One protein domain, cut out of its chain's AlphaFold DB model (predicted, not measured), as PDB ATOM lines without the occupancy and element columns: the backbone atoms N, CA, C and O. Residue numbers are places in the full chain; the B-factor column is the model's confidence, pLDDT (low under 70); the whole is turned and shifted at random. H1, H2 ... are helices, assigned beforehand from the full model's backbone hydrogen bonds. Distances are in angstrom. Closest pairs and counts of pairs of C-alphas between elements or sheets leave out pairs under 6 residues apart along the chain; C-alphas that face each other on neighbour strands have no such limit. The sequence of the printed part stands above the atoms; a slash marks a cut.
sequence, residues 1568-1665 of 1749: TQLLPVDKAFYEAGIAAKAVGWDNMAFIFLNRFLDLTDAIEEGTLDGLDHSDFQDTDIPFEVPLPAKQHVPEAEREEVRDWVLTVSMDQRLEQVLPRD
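What this domain is: This is residues 1568 to 1665 of the 1749 residues of the protein "Intraflagellar transport protein 172 homolog" of Homo sapiens (UniProt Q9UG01). A hairpin of two helices, H1 and H2, lies side by side in the middle, with H3 slanting across H2 on one side. The long unnamed stretch 1610 to 1638 loops over the side of the hairpin away from H3, then passes the hairpin's end near residues 1573 and 1609 to reach H3, and the tail 1654 to 1665 returns past the other end. The printed part has 98 residues with three named helices, in the order H1, H2, H3, and no named strand; the class is all helix. It is compact, with a radius of gyration of the C-alphas of 13.0 A, and spans 36 by 32 by 23 A.

How they stand to each other: H2, residues 1590 to 1609, touches H1, residues 1573 to 1587, at a shallow tilt of 21 degrees, opposite ways; they form a helical hairpin. Their closest C-alphas, those of Gly 1581 and Ala 1593, are 4.3 A apart. With residues 1594 to 1601 alone, H2 touches H3, residues 1639 to 1653, at a steep tilt of 49 degrees, opposite ways. Their closest C-alphas, those of Phe 1594 and Val 1649, are 6.3 A apart. H1 and H3 are near each other, with 5 pairs of C-alphas within 10 A. In H1, H2 and H3 every O i to N i+4 pair is within hydrogen-bond range.

Where its parts are: H2, the longest helix, measures 28.5 A from first to last C-alpha. H1 begins at C-alpha 1573 (-39.660, 28.293, -16.381) and measures 21.4 A. H3 measures 20.7 A and ends at C-alpha 1653 (-40.855, 39.924, 2.906).

The domain as a whole: The C-alphas farthest apart, those of Ala 1633 and Arg 1657, are 37.1 A apart. The link from H1 to H2 is tight, with 2 residues; that from H2 to H3 is long, with 29. The printed part has no cut. Its mean pLDDT is 86.8, and no printed residue is under 70.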
ATOM      1  N   THR A1568     -34.375  24.532 -16.993       90.89
ATOM      2  CA  THR A1568     -35.375  25.513 -17.468       90.89
ATOM      3  C   THR A1568     -35.207  25.946 -18.926       90.89
ATOM      4  O   THR A1568     -36.125  26.505 -19.504       90.89
ATOM      5  N   GLN A1569     -34.091  25.621 -19.584       88.95
ATOM      6  CA  GLN A1569     -33.972  25.752 -21.045       88.95
ATOM      7  C   GLN A1569     -34.904  24.795 -21.812       88.95
ATOM      8  O   GLN A1569     -35.238  25.055 -22.964       88.95
ATOM      9  N   LEU A1570     -35.305  23.679 -21.188       89.99
ATOM     10  CA  LEU A1570     -36.194  22.657 -21.760       89.99
ATOM     11  C   LEU A1570     -37.542  22.561 -21.030       89.99
ATOM     12  O   LEU A1570     -38.443  21.869 -21.501       89.99
ATOM     13  N   LEU A1571     -37.660  23.197 -19.864       90.47
ATOM     14  CA  LEU A1571     -38.834  23.151 -19.000       90.47
ATOM     15  C   LEU A1571     -39.502  24.519 -18.939       90.47
ATOM     16  O   LEU A1571     -38.786  25.515 -18.882       90.47
ATOM     17  N   PRO A1572     -40.843  24.593 -18.877       90.89
ATOM     18  CA  PRO A1572     -41.523  25.859 -18.648       90.89
ATOM     19  C   PRO A1572     -41.038  26.496 -17.345       90.89
ATOM     20  O   PRO A1572     -41.171  25.912 -16.265       90.89
ATOM     21  N   VAL A1573     -40.406  27.664 -17.473       89.83
ATOM     22  CA  VAL A1573     -39.660  28.293 -16.381       89.83
ATOM     23  C   VAL A1573     -40.581  28.673 -15.217       89.83
ATOM     24  O   VAL A1573     -40.274  28.359 -14.070       89.83
ATOM     25  N   ASP A1574     -41.752  29.239 -15.506       90.76
ATOM     26  CA  ASP A1574     -42.771  29.608 -14.521       90.76
ATOM     27  C   ASP A1574     -43.223  28.398 -13.695       90.76
ATOM     28  O   ASP A1574     -43.152  28.401 -12.465       90.76
ATOM     29  N   LYS A1575     -43.592  27.308 -14.372       91.12
ATOM     30  CA  LYS A1575     -44.008  26.059 -13.734       91.12
ATOM     31  C   LYS A1575     -42.894  25.479 -12.863       91.12
ATOM     32  O   LYS A1575     -43.154  25.042 -11.745       91.12
ATOM     33  N   ALA A1576     -41.654  25.467 -13.353       92.93
ATOM     34  CA  ALA A1576     -40.529  24.885 -12.627       92.93
ATOM     35  C   ALA A1576     -40.220  25.644 -11.323       92.93
ATOM     36  O   ALA A1576     -40.052  25.008 -10.278       92.93
ATOM     37  N   PHE A1577     -40.188  26.982 -11.362       93.74
ATOM     38  CA  PHE A1577     -39.960  27.814 -10.172       93.74
ATOM     39  C   PHE A1577     -41.108  27.723  -9.167       93.74
ATOM     40  O   PHE A1577     -40.848  27.559  -7.974       93.74
ATOM     41  N   TYR A1578     -42.357  27.721  -9.639       93.48
ATOM     42  CA  TYR A1578     -43.525  27.496  -8.789       93.48
ATOM     43  C   TYR A1578     -43.454  26.142  -8.064       93.48
ATOM     44  O   TYR A1578     -43.524  26.077  -6.836       93.48
ATOM     45  N   GLU A1579     -43.235  25.047  -8.802       93.26
ATOM     46  CA  GLU A1579     -43.172  23.697  -8.230       93.26
ATOM     47  C   GLU A1579     -42.006  23.528  -7.240       93.26
ATOM     48  O   GLU A1579     -42.147  22.830  -6.229       93.26
ATOM     49  N   ALA A1580     -40.854  24.150  -7.510       93.46
ATOM     50  CA  ALA A1580     -39.709  24.148  -6.601       93.46
ATOM     51  C   ALA A1580     -39.977  24.967  -5.333       93.46
ATOM     52  O   ALA A1580     -39.666  24.500  -4.234       93.46
ATOM     53  N   GLY A1581     -40.593  26.142  -5.470       93.71
ATOM     54  CA  GLY A1581     -40.953  27.015  -4.359       93.71
ATOM     55  C   GLY A1581     -41.974  26.383  -3.412       93.71
ATOM     56  O   GLY A1581     -41.745  26.329  -2.204       93.71
ATOM     57  N   ILE A1582     -43.052  25.806  -3.951       93.17
ATOM     58  CA  ILE A1582     -44.066  25.095  -3.156       93.17
ATOM     59  C   ILE A1582     -43.473  23.864  -2.460       93.17
ATOM     60  O   ILE A1582     -43.757  23.617  -1.286       93.17
ATOM     61  N   ALA A1583     -42.606  23.104  -3.138       92.64
ATOM     62  CA  ALA A1583     -41.960  21.945  -2.526       92.64
ATOM     63  C   ALA A1583     -40.973  22.341  -1.411       92.64
ATOM     64  O   ALA A1583     -40.914  21.667  -0.382       92.64
ATOM     65  N   ALA A1584     -40.229  23.438  -1.584       93.00
ATOM     66  CA  ALA A1584     -39.363  23.994  -0.544       93.00
ATOM     67  C   ALA A1584     -40.181  24.473   0.668       93.00
ATOM     68  O   ALA A1584     -39.846  24.131   1.804       93.00
ATOM     69  N   LYS A1585     -41.304  25.167   0.427       91.41
ATOM     70  CA  LYS A1585     -42.246  25.617   1.466       91.41
ATOM     71  C   LYS A1585     -42.817  24.440   2.262       91.41
ATOM     72  O   LYS A1585     -42.858  24.489   3.486       91.41
ATOM     73  N   ALA A1586     -43.193  23.350   1.592       90.01
ATOM     74  CA  ALA A1586     -43.750  22.160   2.241       90.01
ATOM     75  C   ALA A1586     -42.764  21.452   3.192       90.01
ATOM     76  O   ALA A1586     -43.185  20.853   4.180       90.01
ATOM     77  N   VAL A1587     -41.458  21.522   2.913       91.77
ATOM     78  CA  VAL A1587     -40.400  20.909   3.740       91.77
ATOM     79  C   VAL A1587     -39.852  21.880   4.803       91.77
ATOM     80  O   VAL A1587     -39.094  21.462   5.680       91.77
ATOM     81  N   GLY A1588     -40.262  23.155   4.774       89.51
ATOM     82  CA  GLY A1588     -39.811  24.198   5.703       89.51
ATOM     83  C   GLY A1588     -38.470  24.838   5.327       89.51
ATOM     84  O   GLY A1588     -37.703  25.231   6.202       89.51
ATOM     85  N   TRP A1589     -38.132  24.896   4.035       91.67
ATOM     86  CA  TRP A1589     -36.959  25.621   3.528       91.67
ATOM     87  C   TRP A1589     -37.338  27.050   3.139       91.67
ATOM     88  O   TRP A1589     -37.306  27.411   1.962       91.67
ATOM     89  N   ASP A1590     -37.707  27.853   4.138       87.58
ATOM     90  CA  ASP A1590     -38.350  29.158   3.939       87.58
ATOM     91  C   ASP A1590     -37.514  30.120   3.074       87.58
ATOM     92  O   ASP A1590     -38.060  30.729   2.157       87.58
ATOM     93  N   ASN A1591     -36.187  30.180   3.262       89.01
ATOM     94  CA  ASN A1591     -35.298  31.029   2.449       89.01
ATOM     95  C   ASN A1591     -35.348  30.661   0.955       89.01
ATOM     96  O   ASN A1591     -35.445  31.528   0.091       89.01
ATOM     97  N   MET A1592     -35.291  29.364   0.639       91.06
ATOM     98  CA  MET A1592     -35.339  28.888  -0.748       91.06
ATOM     99  C   MET A1592     -36.733  29.065  -1.340       91.06
ATOM    100  O   MET A1592     -36.865  29.469  -2.492       91.06
ATOM    101  N   ALA A1593     -37.771  28.781  -0.551       91.41
ATOM    102  CA  ALA A1593     -39.153  28.986  -0.954       91.41
ATOM    103  C   ALA A1593     -39.408  30.453  -1.312       91.41
ATOM    104  O   ALA A1593     -39.976  30.720  -2.365       91.41
ATOM    105  N   PHE A1594     -38.924  31.389  -0.490       91.42
ATOM    106  CA  PHE A1594     -39.007  32.822  -0.752       91.42
ATOM    107  C   PHE A1594     -38.333  33.199  -2.073       91.42
ATOM    108  O   PHE A1594     -38.991  33.756  -2.944       91.42
ATOM    109  N   ILE A1595     -37.069  32.814  -2.270       91.45
ATOM    110  CA  ILE A1595     -36.306  33.161  -3.481       91.45
ATOM    111  C   ILE A1595     -36.952  32.580  -4.749       91.45
ATOM    112  O   ILE A1595     -37.093  33.277  -5.753       91.45
ATOM    113  N   PHE A1596     -37.380  31.313  -4.729       93.95
ATOM    114  CA  PHE A1596     -37.978  30.688  -5.913       93.95
ATOM    115  C   PHE A1596     -39.371  31.216  -6.230       93.95
ATOM    116  O   PHE A1596     -39.693  31.377  -7.404       93.95
ATOM    117  N   LEU A1597     -40.189  31.481  -5.209       92.91
ATOM    118  CA  LEU A1597     -41.528  32.025  -5.408       92.91
ATOM    119  C   LEU A1597     -41.491  33.501  -5.807       92.91
ATOM    120  O   LEU A1597     -42.307  33.909  -6.624       92.91
ATOM    121  N   ASN A1598     -40.518  34.275  -5.320       90.88
ATOM    122  CA  ASN A1598     -40.314  35.646  -5.780       90.88
ATOM    123  C   ASN A1598     -39.876  35.665  -7.252       90.88
ATOM    124  O   ASN A1598     -40.516  36.303  -8.080       90.88
ATOM    125  N   ARG A1599     -38.894  34.827  -7.622       91.36
ATOM    126  CA  ARG A1599     -38.499  34.670  -9.030       91.36
ATOM    127  C   ARG A1599     -39.646  34.174  -9.913       91.36
ATOM    128  O   ARG A1599     -39.730  34.554 -11.076       91.36
ATOM    129  N   PHE A1600     -40.512  33.304  -9.400       92.33
ATOM    130  CA  PHE A1600     -41.714  32.887 -10.117       92.33
ATOM    131  C   PHE A1600     -42.634  34.075 -10.428       92.33
ATOM    132  O   PHE A1600     -43.109  34.159 -11.557       92.33
ATOM    133  N   LEU A1601     -42.844  34.989  -9.475       90.92
ATOM    134  CA  LEU A1601     -43.647  36.196  -9.692       90.92
ATOM    135  C   LEU A1601     -43.005  37.121 -10.735       90.92
ATOM    136  O   LEU A1601     -43.681  37.529 -11.679       90.92
ATOM    137  N   ASP A1602     -41.691  37.345 -10.648       89.85
ATOM    138  CA  ASP A1602     -40.981  38.148 -11.651       89.85
ATOM    139  C   ASP A1602     -41.104  37.532 -13.057       89.85
ATOM    140  O   ASP A1602     -41.248  38.227 -14.060       89.85
ATOM    141  N   LEU A1603     -41.062  36.198 -13.148       88.78
ATOM    142  CA  LEU A1603     -41.247  35.480 -14.408       88.78
ATOM    143  C   LEU A1603     -42.687  35.562 -14.914       88.78
ATOM    144  O   LEU A1603     -42.888  35.601 -16.125       88.78
ATOM    145  N   THR A1604     -43.691  35.574 -14.034       88.33
ATOM    146  CA  THR A1604     -45.083  35.759 -14.464       88.33
ATOM    147  C   THR A1604     -45.307  37.143 -15.054       88.33
ATOM    148  O   THR A1604     -45.964  37.228 -16.094       88.33
ATOM    149  N   ASP A1605     -44.683  38.171 -14.475       87.27
ATOM    150  CA  ASP A1605     -44.714  39.540 -14.992       87.27
ATOM    151  C   ASP A1605     -43.949  39.620 -16.333       87.27
ATOM    152  O   ASP A1605     -44.473  40.120 -17.329       87.27
ATOM    153  N   ALA A1606     -42.770  38.992 -16.428       86.80
ATOM    154  CA  ALA A1606     -41.996  38.901 -17.672       86.80
ATOM    155  C   ALA A1606     -42.738  38.171 -18.812       86.80
ATOM    156  O   ALA A1606     -42.589  38.526 -19.981       86.80
ATOM    157  N   ILE A1607     -43.552  37.151 -18.502       85.91
ATOM    158  CA  ILE A1607     -44.402  36.465 -19.493       85.91
ATOM    159  C   ILE A1607     -45.513  37.393 -20.003       85.91
ATOM    160  O   ILE A1607     -45.855  37.325 -21.185       85.91
ATOM    161  N   GLU A1608     -46.071  38.256 -19.149       84.33
ATOM    162  CA  GLU A1608     -47.091  39.240 -19.545       84.33
ATOM    163  C   GLU A1608     -46.504  40.370 -20.396       84.33
ATOM    164  O   GLU A1608     -47.113  40.768 -21.390       84.33
ATOM    165  N   GLU A1609     -45.302  40.844 -20.057       84.77
ATOM    166  CA  GLU A1609     -44.582  41.866 -20.828       84.77
ATOM    167  C   GLU A1609     -43.934  41.311 -22.109       84.77
ATOM    168  O   GLU A1609     -43.680  42.052 -23.061       84.77
ATOM    169  N   GLY A1610     -43.671  40.001 -22.154       81.23
ATOM    170  CA  GLY A1610     -43.021  39.315 -23.269       81.23
ATOM    171  C   GLY A1610     -41.506  39.542 -23.367       81.23
ATOM    172  O   GLY A1610     -40.926  39.249 -24.414       81.23
ATOM    173  N   THR A1611     -40.854  40.055 -22.317       80.62
ATOM    174  CA  THR A1611     -39.404  40.312 -22.277       80.62
ATOM    175  C   THR A1611     -38.774  39.880 -20.952       80.62
ATOM    176  O   THR A1611     -39.411  39.922 -19.906       80.62
ATOM    177  N   LEU A1612     -37.503  39.464 -21.002       75.71
ATOM    178  CA  LEU A1612     -36.692  39.120 -19.828       75.71
ATOM    179  C   LEU A1612     -35.844  40.302 -19.314       75.71
ATOM    180  O   LEU A1612     -35.233  40.178 -18.256       75.71
ATOM    181  N   ASP A1613     -35.784  41.429 -20.036       77.37
ATOM    182  CA  ASP A1613     -34.786  42.496 -19.815       77.37
ATOM    183  C   ASP A1613     -34.869  43.175 -18.429       77.37
ATOM    184  O   ASP A1613     -33.904  43.800 -17.989       77.37
ATOM    185  N   GLY A1614     -36.006  43.062 -17.735       72.03
ATOM    186  CA  GLY A1614     -36.238  43.647 -16.409       72.03
ATOM    187  C   GLY A1614     -35.906  42.746 -15.211       72.03
ATOM    188  O   GLY A1614     -36.015  43.203 -14.075       72.03
ATOM    189  N   LEU A1615     -35.518  41.483 -15.427       76.84
ATOM    190  CA  LEU A1615     -35.321  40.507 -14.346       76.84
ATOM    191  C   LEU A1615     -33.994  40.715 -13.601       76.84
ATOM    192  O   LEU A1615     -32.917  40.573 -14.178       76.84
ATOM    193  N   ASP A1616     -34.049  40.941 -12.284       78.88
ATOM    194  CA  ASP A1616     -32.847  40.929 -11.442       78.88
ATOM    195  C   ASP A1616     -32.332  39.492 -11.250       78.88
ATOM    196  O   ASP A1616     -33.051  38.579 -10.833       78.88
ATOM    197  N   HIS A1617     -31.057  39.271 -11.573       80.67
ATOM    198  CA  HIS A1617     -30.383  37.975 -11.489       80.67
ATOM    199  C   HIS A1617     -29.480  37.812 -10.259       80.67
ATOM    200  O   HIS A1617     -28.859  36.757 -10.114       80.67
ATOM    201  N   SER A1618     -29.412  38.816  -9.381       82.60
ATOM    202  CA  SER A1618     -28.538  38.864  -8.202       82.60
ATOM    203  C   SER A1618     -28.591  37.595  -7.332       82.60
ATOM    204  O   SER A1618     -27.545  37.000  -7.065       82.60
ATOM    205  N   ASP A1619     -29.787  37.107  -6.994       84.04
ATOM    206  CA  ASP A1619     -29.996  35.931  -6.128       84.04
ATOM    207  C   ASP A1619     -29.431  34.612  -6.679       84.04
ATOM    208  O   ASP A1619     -29.166  33.671  -5.926       84.04
ATOM    209  N   PHE A1620     -29.255  34.523  -7.998       87.79
ATOM    210  CA  PHE A1620     -28.842  33.302  -8.694       87.79
ATOM    211  C   PHE A1620     -27.441  33.418  -9.303       87.79
ATOM    212  O   PHE A1620     -27.007  32.510 -10.023       87.79
ATOM    213  N   GLN A1621     -26.713  34.500  -9.001       82.71
ATOM    214  CA  GLN A1621     -25.289  34.599  -9.311       82.71
ATOM    215  C   GLN A1621     -24.528  33.439  -8.649       82.71
ATOM    216  O   GLN A1621     -24.841  33.014  -7.539       82.71
ATOM    217  N   ASP A1622     -23.549  32.887  -9.368       82.49
ATOM    218  CA  ASP A1622     -22.772  31.699  -8.976       82.49
ATOM    219  C   ASP A1622     -23.563  30.377  -8.866       82.49
ATOM    220  O   ASP A1622     -23.083  29.410  -8.263       82.49
ATOM    221  N   THR A1623     -24.749  30.292  -9.480       87.86
ATOM    222  CA  THR A1623     -25.507  29.037  -9.635       87.86
ATOM    223  C   THR A1623     -25.421  28.487 -11.066       87.86
ATOM    224  O   THR A1623     -24.943  29.148 -11.984       87.86
ATOM    225  N   ASP A1624     -25.883  27.252 -11.273       88.75
ATOM    226  CA  ASP A1624     -26.032  26.613 -12.590       88.75
ATOM    227  C   ASP A1624     -27.486  26.645 -13.094       88.75
ATOM    228  O   ASP A1624     -27.873  25.839 -13.943       88.75
ATOM    229  N   ILE A1625     -28.295  27.565 -12.560       90.54
ATOM    230  CA  ILE A1625     -29.644  27.851 -13.046       90.54
ATOM    231  C   ILE A1625     -29.520  28.846 -14.218       90.54
ATOM    232  O   ILE A1625     -28.960  29.926 -14.029       90.54
ATOM    233  N   PRO A1626     -30.000  28.506 -15.430       88.35
ATOM    234  CA  PRO A1626     -29.882  29.371 -16.606       88.35
ATOM    235  C   PRO A1626     -30.606  30.717 -16.448       88.35
ATOM    236  O   PRO A1626     -31.734  30.750 -15.957       88.35
ATOM    237  N   PHE A1627     -29.988  31.807 -16.923       83.60
ATOM    238  CA  PHE A1627     -30.622  33.134 -17.011       83.60
ATOM    239  C   PHE A1627     -31.417  33.310 -18.310       83.60
ATOM    240  O   PHE A1627     -32.554  33.766 -18.287       83.60
ATOM    241  N   GLU A1628     -30.842  32.882 -19.436       81.65
ATOM    242  CA  GLU A1628     -31.512  32.888 -20.737       81.65
ATOM    243  C   GLU A1628     -32.364  31.623 -20.887       81.65
ATOM    244  O   GLU A1628     -31.851  30.512 -21.065       81.65
ATOM    245  N   VAL A1629     -33.680  31.795 -20.779       83.07
ATOM    246  CA  VAL A1629     -34.676  30.719 -20.835       83.07
ATOM    247  C   VAL A1629     -35.819  31.100 -21.776       83.07
ATOM    248  O   VAL A1629     -36.193  32.269 -21.847       83.07
ATOM    249  N   PRO A1630     -36.400  30.144 -22.517       84.35
ATOM    250  CA  PRO A1630     -37.543  30.431 -23.372       84.35
ATOM    251  C   PRO A1630     -38.780  30.763 -22.524       84.35
ATOM    252  O   PRO A1630     -39.238  29.935 -21.732       84.35
ATOM    253  N   LEU A1631     -39.339  31.963 -22.713       82.49
ATOM    254  CA  LEU A1631     -40.602  32.351 -22.085       82.49
ATOM    255  C   LEU A1631     -41.765  31.558 -22.710       82.49
ATOM    256  O   LEU A1631     -41.901  31.523 -23.938       82.49
ATOM    257  N   PRO A1632     -42.613  30.901 -21.902       82.06
ATOM    258  CA  PRO A1632     -43.775  30.197 -22.419       82.06
ATOM    259  C   PRO A1632     -44.825  31.179 -22.952       82.06
ATOM    260  O   PRO A1632     -45.057  32.235 -22.378       82.06
ATOM    261  N   ALA A1633     -45.517  30.803 -24.031       79.67
ATOM    262  CA  ALA A1633     -46.534  31.654 -24.665       79.67
ATOM    263  C   ALA A1633     -47.781  31.902 -23.793       79.67
ATOM    264  O   ALA A1633     -48.587  32.781 -24.094       79.67
ATOM    265  N   LYS A1634     -47.987  31.079 -22.762       81.75
ATOM    266  CA  LYS A1634     -49.059  31.196 -21.773       81.75
ATOM    267  C   LYS A1634     -48.504  30.786 -20.416       81.75
ATOM    268  O   LYS A1634     -47.710  29.850 -20.345       81.75
ATOM    269  N   GLN A1635     -48.963  31.450 -19.365       84.61
ATOM    270  CA  GLN A1635     -48.663  31.064 -17.990       84.61
ATOM    271  C   GLN A1635     -49.292  29.692 -17.682       84.61
ATOM    272  O   GLN A1635     -50.444  29.433 -18.039       84.61
ATOM    273  N   HIS A1636     -48.537  28.814 -17.024       86.02
ATOM    274  CA  HIS A1636     -48.948  27.446 -16.687       86.02
ATOM    275  C   HIS A1636     -49.668  27.342 -15.342       86.02
ATOM    276  O   HIS A1636     -50.395  26.375 -15.109       86.02
ATOM    277  N   VAL A1637     -49.443  28.310 -14.455       86.14
ATOM    278  CA  VAL A1637     -50.015  28.346 -13.106       86.14
ATOM    279  C   VAL A1637     -51.265  29.236 -13.110       86.14
ATOM    280  O   VAL A1637     -51.163  30.377 -13.568       86.14
ATOM    281  N   PRO A1638     -52.432  28.761 -12.631       87.30
ATOM    282  CA  PRO A1638     -53.664  29.547 -12.556       87.30
ATOM    283  C   PRO A1638     -53.533  30.804 -11.689       87.30
ATOM    284  O   PRO A1638     -52.832  30.807 -10.683       87.30
ATOM    285  N   GLU A1639     -54.283  31.851 -12.030       86.34
ATOM    286  CA  GLU A1639     -54.245  33.158 -11.350       86.34
ATOM    287  C   GLU A1639     -54.485  33.074  -9.836       86.34
ATOM    288  O   GLU A1639     -53.767  33.708  -9.072       86.34
ATOM    289  N   ALA A1640     -55.408  32.219  -9.385       87.95
ATOM    290  CA  ALA A1640     -55.685  32.036  -7.959       87.95
ATOM    291  C   ALA A1640     -54.457  31.560  -7.160       87.95
ATOM    292  O   ALA A1640     -54.216  32.040  -6.058       87.95
ATOM    293  N   GLU A1641     -53.661  30.648  -7.724       87.83
ATOM    294  CA  GLU A1641     -52.438  30.153  -7.081       87.83
ATOM    295  C   GLU A1641     -51.321  31.204  -7.124       87.83
ATOM    296  O   GLU A1641     -50.494  31.266  -6.214       87.83
ATOM    297  N   ARG A1642     -51.301  32.060  -8.156       89.45
ATOM    298  CA  ARG A1642     -50.348  33.175  -8.248       89.45
ATOM    299  C   ARG A1642     -50.601  34.224  -7.179       89.45
ATOM    300  O   ARG A1642     -49.652  34.645  -6.526       89.45
ATOM    301  N   GLU A1643     -51.858  34.603  -6.974       90.22
ATOM    302  CA  GLU A1643     -52.236  35.550  -5.922       90.22
ATOM    303  C   GLU A1643     -51.915  34.991  -4.529       90.22
ATOM    304  O   GLU A1643     -51.348  35.692  -3.698       90.22
ATOM    305  N   GLU A1644     -52.148  33.697  -4.298       90.47
ATOM    306  CA  GLU A1644     -51.803  33.049  -3.025       90.47
ATOM    307  C   GLU A1644     -50.284  33.042  -2.760       90.47
ATOM    308  O   GLU A1644     -49.821  33.212  -1.626       90.47
ATOM    309  N   VAL A1645     -49.483  32.880  -3.818       91.27
ATOM    310  CA  VAL A1645     -48.025  33.024  -3.748       91.27
ATOM    311  C   VAL A1645     -47.625  34.479  -3.507       91.27
ATOM    312  O   VAL A1645     -46.770  34.719  -2.656       91.27
ATOM    313  N   ARG A1646     -48.241  35.439  -4.204       91.02
ATOM    314  CA  ARG A1646     -47.991  36.880  -4.050       91.02
ATOM    315  C   ARG A1646     -48.258  37.332  -2.616       91.02
ATOM    316  O   ARG A1646     -47.381  37.940  -2.003       91.02
ATOM    317  N   ASP A1647     -49.384  36.929  -2.034       90.04
ATOM    318  CA  ASP A1647     -49.723  37.189  -0.631       90.04
ATOM    319  C   ASP A1647     -48.698  36.579   0.337       90.04
ATOM    320  O   ASP A1647     -48.284  37.214   1.316       90.04
ATOM    321  N   TRP A1648     -48.244  35.350   0.067       89.91
ATOM    322  CA  TRP A1648     -47.239  34.691   0.898       89.91
ATOM    323  C   TRP A1648     -45.871  35.380   0.814       89.91
ATOM    324  O   TRP A1648     -45.268  35.641   1.855       89.91
ATOM    325  N   VAL A1649     -45.397  35.718  -0.390       87.78
ATOM    326  CA  VAL A1649     -44.125  36.428  -0.599       87.78
ATOM    327  C   VAL A1649     -44.168  37.801   0.075       87.78
ATOM    328  O   VAL A1649     -43.239  38.142   0.803       87.78
ATOM    329  N   LEU A1650     -45.270  38.548  -0.058       85.96
ATOM    330  CA  LEU A1650     -45.455  39.830   0.631       85.96
ATOM    331  C   LEU A1650     -45.402  39.669   2.155       85.96
ATOM    332  O   LEU A1650     -44.683  40.409   2.827       85.96
ATOM    333  N   THR A1651     -46.097  38.671   2.704       85.50
ATOM    334  CA  THR A1651     -46.106  38.397   4.150       85.50
ATOM    335  C   THR A1651     -44.710  38.066   4.677       85.50
ATOM    336  O   THR A1651     -44.298  38.589   5.710       85.50
ATOM    337  N   VAL A1652     -43.969  37.225   3.956       84.54
ATOM    338  CA  VAL A1652     -42.621  36.799   4.342       84.54
ATOM    339  C   VAL A1652     -41.595  37.919   4.152       84.54
ATOM    340  O   VAL A1652     -40.721  38.074   4.996       84.54
ATOM    341  N   SER A1653     -41.734  38.761   3.122       80.63
ATOM    342  CA  SER A1653     -40.855  39.924   2.906       80.63
ATOM    343  C   SER A1653     -40.914  40.952   4.046       80.63
ATOM    344  O   SER A1653     -39.957  41.690   4.270       80.63
ATOM    345  N   MET A1654     -42.022  40.989   4.801       79.80
ATOM    346  CA  MET A1654     -42.160  41.826   5.997       79.80
ATOM    347  C   MET A1654     -41.493  41.215   7.244       79.80
ATOM    348  O   MET A1654     -41.283  41.930   8.228       79.80
ATOM    349  N   ASP A1655     -41.152  39.922   7.233       75.90
ATOM    350  CA  ASP A1655     -40.476  39.252   8.345       75.90
ATOM    351  C   ASP A1655     -38.959  39.492   8.279       75.90
ATOM    352  O   ASP A1655     -38.221  38.830   7.552       75.90
ATOM    353  N   GLN A1656     -38.470  40.428   9.098       70.05
ATOM    354  CA  GLN A1656     -37.049  40.801   9.167       70.05
ATOM    355  C   GLN A1656     -36.107  39.656   9.586       70.05
ATOM    356  O   GLN A1656     -34.893  39.845   9.597       70.05
ATOM    357  N   ARG A1657     -36.628  38.487   9.987       76.09
ATOM    358  CA  ARG A1657     -35.808  37.325  10.360       76.09
ATOM    359  C   ARG A1657     -35.350  36.488   9.169       76.09
ATOM    360  O   ARG A1657     -34.435  35.686   9.349       76.09
ATOM    361  N   LEU A1658     -35.980  36.624   8.002       74.81
ATOM    362  CA  LEU A1658     -35.639  35.813   6.838       74.81
ATOM    363  C   LEU A1658     -34.485  36.452   6.053       74.81
ATOM    364  O   LEU A1658     -34.623  37.533   5.487       74.81
ATOM    365  N   GLU A1659     -33.343  35.771   5.990       77.54
ATOM    366  CA  GLU A1659     -32.235  36.177   5.122       77.54
ATOM    367  C   GLU A1659     -32.453  35.637   3.697       77.54
ATOM    368  O   GLU A1659     -32.530  34.423   3.488       77.54
ATOM    369  N   GLN A1660     -32.508  36.533   2.704       81.84
ATOM    370  CA  GLN A1660     -32.612  36.214   1.271       81.84
ATOM    371  C   GLN A1660     -31.270  35.693   0.729       81.84
ATOM    372  O   GLN A1660     -30.589  36.336  -0.062       81.84
ATOM    373  N   VAL A1661     -30.834  34.528   1.218       85.15
ATOM    374  CA  VAL A1661     -29.573  33.898   0.809       85.15
ATOM    375  C   VAL A1661     -29.791  32.412   0.556       85.15
ATOM    376  O   VAL A1661     -30.297  31.680   1.413       85.15
ATOM    377  N   LEU A1662     -29.369  31.947  -0.623       88.65
ATOM    378  CA  LEU A1662     -29.371  30.524  -0.957       88.65
ATOM    379  C   LEU A1662     -28.330  29.753  -0.118       88.65
ATOM    380  O   LEU A1662     -27.191  30.211   0.029       88.65
ATOM    381  N   PRO A1663     -28.671  28.556   0.396       88.87
ATOM    382  CA  PRO A1663     -27.765  27.759   1.217       88.87
ATOM    383  C   PRO A1663     -26.524  27.316   0.433       88.87
ATOM    384  O   PRO A1663     -26.617  26.795  -0.681       88.87
ATOM    385  N   ARG A1664     -25.343  27.509   1.026       88.89
ATOM    386  CA  ARG A1664     -24.053  27.145   0.423       88.89
ATOM    387  C   ARG A1664     -23.495  25.866   1.035       88.89
ATOM    388  O   ARG A1664     -23.630  25.630   2.232       88.89
ATOM    389  N   ASP A1665     -22.845  25.057   0.208       88.35
ATOM    390  CA  ASP A1665     -22.147  23.847   0.631       88.35
ATOM    391  C   ASP A1665     -20.670  24.110   0.988       88.35
ATOM    392  O   ASP A1665     -20.182  25.239   0.998       88.35
TER     393      ASP A1665